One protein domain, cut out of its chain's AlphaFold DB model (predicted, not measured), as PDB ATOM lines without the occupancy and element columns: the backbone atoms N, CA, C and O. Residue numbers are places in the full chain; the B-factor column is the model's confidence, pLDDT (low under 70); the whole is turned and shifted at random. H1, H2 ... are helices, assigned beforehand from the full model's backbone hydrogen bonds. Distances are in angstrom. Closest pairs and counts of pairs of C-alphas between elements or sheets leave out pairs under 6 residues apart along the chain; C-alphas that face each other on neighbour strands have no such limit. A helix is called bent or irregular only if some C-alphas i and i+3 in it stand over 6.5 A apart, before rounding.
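What this domain is: This is residues 128 to 171 of the 246 residues of the protein "Low-affinity inorganic phosphate transporter" of Cutibacterium acnes JCM 18916 (UniProt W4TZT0). Picture a single rod: one long helix, H1, bent near residues 141 and 142 but running nearly straight, with a very short helix, H2, turned aside beyond its far end. There is no core, and H1a, H1b and H2 touch no helix. The printed part has 44 residues, with two named helices in the order H1, H2 and no named strand; the class is all helix. It is extended, with a radius of gyration of the C-alphas of 18.5 A and spans of 59 by 14 by 9 A.

How they stand to each other: Begin at Ala 128 and go along H1, residues 128 to 161, assigned as one helix by its hydrogen bonds. It is bent: C-alphas 140 and 143 are 6.6 A apart. Its arms, H1a with residues 128 to 140 and H1b with residues 143 to 161, stand at a shallow tilt of 27 degrees. Beyond a tight link of 4 residues comes H2, residues 166 to 171. H2 is apart from H1a, and only just apart from H1b, with their closest C-alphas 8.0 A apart. In H1b every O i to N i+4 pair is within hydrogen-bond range; in H1a 7 of 9 are, and in H2 1 of 2.

Where its parts are: Find C-alpha 128 at (11.127, 4.100, 190.554); from there H1a runs 16.1 A to C-alpha 140. Find C-alpha 143 at (-4.649, -7.498, 201.181), where H1b begins its 26.3 A to C-alpha 161. H2 ends at C-alpha 171, at (-28.668, -16.615, 223.496).

The domain as a whole: The C-alphas farthest apart are those of Ala 128 and Thr 167, at 59.1 A. Residues 128 to 160 and 162 to 168 stand free. The printed part has no cut. Look at the B-factor column: the mean pLDDT of the printed part is 81.1, and residues 163 to 171 are under 70.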
ATOM      1  N   ALA A 128      12.121   5.109 190.911       80.31
ATOM      2  CA  ALA A 128      11.127   4.100 190.554       80.31
ATOM      3  C   ALA A 128      11.315   2.775 191.321       80.31
ATOM      4  O   ALA A 128      10.333   2.090 191.619       80.31
ATOM      5  N   GLY A 129      12.552   2.422 191.690       81.50
ATOM      6  CA  GLY A 129      12.847   1.218 192.472       81.50
ATOM      7  C   GLY A 129      12.347   1.332 193.913       81.50
ATOM      8  O   GLY A 129      11.759   0.388 194.460       81.50
ATOM      9  N   LYS A 130      12.503   2.510 194.524       80.19
ATOM     10  CA  LYS A 130      11.948   2.807 195.853       80.19
ATOM     11  C   LYS A 130      10.424   2.850 195.841       80.19
ATOM     12  O   LYS A 130       9.812   2.235 196.708       80.19
ATOM     13  N   ILE A 131       9.803   3.469 194.834       83.06
ATOM     14  CA  ILE A 131       8.336   3.452 194.685       83.06
ATOM     15  C   ILE A 131       7.820   2.013 194.589       83.06
ATOM     16  O   ILE A 131       6.883   1.639 195.297       83.06
ATOM     17  N   MET A 132       8.457   1.181 193.762       84.44
ATOM     18  CA  MET A 132       8.047  -0.210 193.598       84.44
ATOM     19  C   MET A 132       8.151  -0.993 194.915       84.44
ATOM     20  O   MET A 132       7.205  -1.665 195.318       84.44
ATOM     21  N   SER A 133       9.281  -0.883 195.614       82.62
ATOM     22  CA  SER A 133       9.549  -1.674 196.824       82.62
ATOM     23  C   SER A 133       8.834  -1.172 198.083       82.62
ATOM     24  O   SER A 133       8.498  -1.981 198.946       82.62
ATOM     25  N   LYS A 134       8.599   0.140 198.212       81.12
ATOM     26  CA  LYS A 134       8.038   0.762 199.424       81.12
ATOM     27  C   LYS A 134       6.553   1.089 199.326       81.12
ATOM     28  O   LYS A 134       5.911   1.202 200.365       81.12
ATOM     29  N   ILE A 135       6.009   1.231 198.116       84.31
ATOM     30  CA  ILE A 135       4.606   1.614 197.905       84.31
ATOM     31  C   ILE A 135       3.853   0.476 197.221       84.31
ATOM     32  O   ILE A 135       2.934  -0.092 197.806       84.31
ATOM     33  N   VAL A 136       4.271   0.096 196.010       87.06
ATOM     34  CA  VAL A 136       3.508  -0.847 195.175       87.06
ATOM     35  C   VAL A 136       3.510  -2.253 195.770       87.06
ATOM     36  O   VAL A 136       2.454  -2.872 195.901       87.06
ATOM     37  N   LEU A 137       4.679  -2.761 196.164       87.69
ATOM     38  CA  LEU A 137       4.796  -4.119 196.688       87.69
ATOM     39  C   LEU A 137       4.014  -4.300 198.006       87.69
ATOM     40  O   LEU A 137       3.207  -5.230 198.067       87.69
ATOM     41  N   PRO A 138       4.139  -3.424 199.026       85.44
ATOM     42  CA  PRO A 138       3.299  -3.512 200.217       85.44
ATOM     43  C   PRO A 138       1.806  -3.373 199.913       85.44
ATOM     44  O   PRO A 138       1.013  -4.103 200.501       85.44
ATOM     45  N   ALA A 139       1.409  -2.504 198.977       86.88
ATOM     46  CA  ALA A 139       0.007  -2.338 198.592       86.88
ATOM     47  C   ALA A 139      -0.596  -3.605 197.969       86.88
ATOM     48  O   ALA A 139      -1.758  -3.920 198.214       86.88
ATOM     49  N   LEU A 140       0.199  -4.353 197.200       90.00
ATOM     50  CA  LEU A 140      -0.220  -5.627 196.620       90.00
ATOM     51  C   LEU A 140      -0.232  -6.754 197.651       90.00
ATOM     52  O   LEU A 140      -1.137  -7.579 197.627       90.00
ATOM     53  N   VAL A 141       0.752  -6.801 198.551       91.25
ATOM     54  CA  VAL A 141       0.903  -7.890 199.530       91.25
ATOM     55  C   VAL A 141      -0.057  -7.736 200.716       91.25
ATOM     56  O   VAL A 141      -0.565  -8.736 201.229       91.25
ATOM     57  N   ALA A 142      -0.351  -6.504 201.143       89.81
ATOM     58  CA  ALA A 142      -1.150  -6.228 202.337       89.81
ATOM     59  C   ALA A 142      -2.555  -6.865 202.322       89.81
ATOM     60  O   ALA A 142      -2.909  -7.469 203.337       89.81
ATOM     61  N   PRO A 143      -3.343  -6.838 201.226       89.12
ATOM     62  CA  PRO A 143      -4.649  -7.498 201.181       89.12
ATOM     63  C   PRO A 143      -4.578  -9.010 201.421       89.12
ATOM     64  O   PRO A 143      -5.445  -9.561 202.096       89.12
ATOM     65  N   PHE A 144      -3.539  -9.686 200.920       93.88
ATOM     66  CA  PHE A 144      -3.369 -11.129 201.124       93.88
ATOM     67  C   PHE A 144      -3.013 -11.446 202.572       93.88
ATOM     68  O   PHE A 144      -3.619 -12.330 203.177       93.88
ATOM     69  N   VAL A 145      -2.069 -10.700 203.149       92.69
ATOM     70  CA  VAL A 145      -1.672 -10.874 204.552       92.69
ATOM     71  C   VAL A 145      -2.850 -10.573 205.479       92.69
ATOM     72  O   VAL A 145      -3.146 -11.372 206.367       92.69
ATOM     73  N   ALA A 146      -3.570  -9.474 205.237       89.81
ATOM     74  CA  ALA A 146      -4.768  -9.114 205.987       89.81
ATOM     75  C   ALA A 146      -5.876 -10.167 205.836       89.81
ATOM     76  O   ALA A 146      -6.504 -10.535 206.824       89.81
ATOM     77  N   GLY A 147      -6.078 -10.702 204.628       91.38
ATOM     78  CA  GLY A 147      -7.042 -11.770 204.366       91.38
ATOM     79  C   GLY A 147      -6.720 -13.051 205.137       91.38
ATOM     80  O   GLY A 147      -7.591 -13.598 205.810       91.38
ATOM     81  N   ILE A 148      -5.463 -13.501 205.114       94.75
ATOM     82  CA  ILE A 148      -5.020 -14.679 205.875       94.75
ATOM     83  C   ILE A 148      -5.174 -14.433 207.380       94.75
ATOM     84  O   ILE A 148      -5.732 -15.274 208.084       94.75
ATOM     85  N   ALA A 149      -4.738 -13.273 207.876       93.25
ATOM     86  CA  ALA A 149      -4.881 -12.914 209.284       93.25
ATOM     87  C   ALA A 149      -6.357 -12.889 209.719       93.25
ATOM     88  O   ALA A 149      -6.697 -13.439 210.766       93.25
ATOM     89  N   ALA A 150      -7.246 -12.327 208.895       89.50
ATOM     90  CA  ALA A 150      -8.683 -12.302 209.150       89.50
ATOM     91  C   ALA A 150      -9.292 -13.713 209.173       89.50
ATOM     92  O   ALA A 150     -10.102 -14.013 210.054       89.50
ATOM     93  N   LEU A 151      -8.878 -14.600 208.260       92.81
ATOM     94  CA  LEU A 151      -9.308 -16.002 208.250       92.81
ATOM     95  C   LEU A 151      -8.876 -16.732 209.524       92.81
ATOM     96  O   LEU A 151      -9.693 -17.403 210.152       92.81
ATOM     97  N   VAL A 152      -7.617 -16.566 209.937       94.31
ATOM     98  CA  VAL A 152      -7.079 -17.182 211.158       94.31
ATOM     99  C   VAL A 152      -7.788 -16.645 212.400       94.31
ATOM    100  O   VAL A 152      -8.221 -17.433 213.242       94.31
ATOM    101  N   ALA A 153      -7.968 -15.326 212.500       91.12
ATOM    102  CA  ALA A 153      -8.670 -14.696 213.616       91.12
ATOM    103  C   ALA A 153     -10.125 -15.180 213.711       91.12
ATOM    104  O   ALA A 153     -10.592 -15.540 214.792       91.12
ATOM    105  N   THR A 154     -10.820 -15.264 212.575       87.81
ATOM    106  CA  THR A 154     -12.200 -15.759 212.507       87.81
ATOM    107  C   THR A 154     -12.275 -17.235 212.895       87.81
ATOM    108  O   THR A 154     -13.100 -17.618 213.725       87.81
ATOM    109  N   TRP A 155     -11.383 -18.072 212.362       91.56
ATOM    110  CA  TRP A 155     -11.300 -19.489 212.715       91.56
ATOM    111  C   TRP A 155     -11.065 -19.689 214.216       91.56
ATOM    112  O   TRP A 155     -11.750 -20.499 214.847       91.56
ATOM    113  N   LEU A 156     -10.148 -18.916 214.806       91.88
ATOM    114  CA  LEU A 156      -9.850 -18.972 216.234       91.88
ATOM    115  C   LEU A 156     -11.058 -18.536 217.072       91.88
ATOM    116  O   LEU A 156     -11.413 -19.217 218.034       91.88
ATOM    117  N   ALA A 157     -11.742 -17.460 216.673       87.50
ATOM    118  CA  ALA A 157     -12.958 -17.000 217.333       87.50
ATOM    119  C   ALA A 157     -14.047 -18.087 217.338       87.50
ATOM    120  O   ALA A 157     -14.620 -18.378 218.390       87.50
ATOM    121  N   TYR A 158     -14.291 -18.764 216.209       84.88
ATOM    122  CA  TYR A 158     -15.250 -19.875 216.153       84.88
ATOM    123  C   TYR A 158     -14.819 -21.073 217.005       84.88
ATOM    124  O   TYR A 158     -15.658 -21.678 217.675       84.88
ATOM    125  N   ARG A 159     -13.524 -21.414 217.027       86.88
ATOM    126  CA  ARG A 159     -12.994 -22.495 217.874       86.88
ATOM    127  C   ARG A 159     -13.237 -22.226 219.353       86.88
ATOM    128  O   ARG A 159     -13.746 -23.108 220.036       86.88
ATOM    129  N   ILE A 160     -12.936 -21.014 219.818       86.88
ATOM    130  CA  ILE A 160     -13.165 -20.610 221.209       86.88
ATOM    131  C   ILE A 160     -14.665 -20.624 221.506       86.88
ATOM    132  O   ILE A 160     -15.100 -21.256 222.465       86.88
ATOM    133  N   THR A 161     -15.485 -20.020 220.645       81.44
ATOM    134  CA  THR A 161     -16.929 -19.894 220.905       81.44
ATOM    135  C   THR A 161     -17.648 -21.252 220.914       81.44
ATOM    136  O   THR A 161     -18.593 -21.464 221.676       81.44
ATOM    137  N   ASN A 162     -17.153 -22.226 220.145       73.00
ATOM    138  CA  ASN A 162     -17.676 -23.594 220.118       73.00
ATOM    139  C   ASN A 162     -17.373 -24.416 221.384       73.00
ATOM    140  O   ASN A 162     -17.938 -25.504 221.538       73.00
ATOM    141  N   THR A 163     -16.547 -23.905 222.300       66.38
ATOM    142  CA  THR A 163     -16.299 -24.529 223.611       66.38
ATOM    143  C   THR A 163     -17.250 -24.047 224.713       66.38
ATOM    144  O   THR A 163     -17.292 -24.660 225.777       66.38
ATOM    145  N   LEU A 164     -18.074 -23.012 224.476       66.44
ATOM    146  CA  LEU A 164     -18.996 -22.493 225.496       66.44
ATOM    147  C   LEU A 164     -20.241 -23.382 225.695       66.44
ATOM    148  O   LEU A 164     -20.735 -23.972 224.733       66.44
ATOM    149  N   PRO A 165     -20.828 -23.455 226.903       62.41
ATOM    150  CA  PRO A 165     -22.067 -24.198 227.160       62.41
ATOM    151  C   PRO A 165     -23.212 -23.822 226.198       62.41
ATOM    152  O   PRO A 165     -23.371 -22.659 225.816       62.41
ATOM    153  N   THR A 166     -24.028 -24.803 225.799       60.12
ATOM    154  CA  THR A 166     -25.136 -24.651 224.828       60.12
ATOM    155  C   THR A 166     -26.160 -23.580 225.227       60.12
ATOM    156  O   THR A 166     -26.727 -22.923 224.355       60.12
ATOM    157  N   THR A 167     -26.321 -23.315 226.524       55.81
ATOM    158  CA  THR A 167     -27.174 -22.253 227.085       55.81
ATOM    159  C   THR A 167     -26.733 -20.840 226.686       55.81
ATOM    160  O   THR A 167     -27.579 -19.992 226.411       55.81
ATOM    161  N   LEU A 168     -25.422 -20.579 226.584       52.19
ATOM    162  CA  LEU A 168     -24.889 -19.286 226.123       52.19
ATOM    163  C   LEU A 168     -24.858 -19.194 224.589       52.19
ATOM    164  O   LEU A 168     -25.075 -18.118 224.029       52.19
ATOM    165  N   ARG A 169     -24.681 -20.329 223.894       51.53
ATOM    166  CA  ARG A 169     -24.778 -20.406 222.425       51.53
ATOM    167  C   ARG A 169     -26.177 -20.057 221.911       51.53
ATOM    168  O   ARG A 169     -26.290 -19.291 220.958       51.53
ATOM    169  N   GLY A 170     -27.232 -20.548 222.570       45.03
ATOM    170  CA  GLY A 170     -28.621 -20.245 222.200       45.03
ATOM    171  C   GLY A 170     -28.970 -18.755 222.301       45.03
ATOM    172  O   GLY A 170     -29.667 -18.224 221.440       45.03
ATOM    173  N   CYS A 171     -28.429 -18.050 223.297       48.72
ATOM    174  CA  CYS A 171     -28.668 -16.615 223.496       48.72
ATOM    175  C   CYS A 171     -27.849 -15.748 222.504       48.72
ATOM    176  O   CYS A 171     -28.326 -14.714 222.043       48.72
TER     177      CYS A 171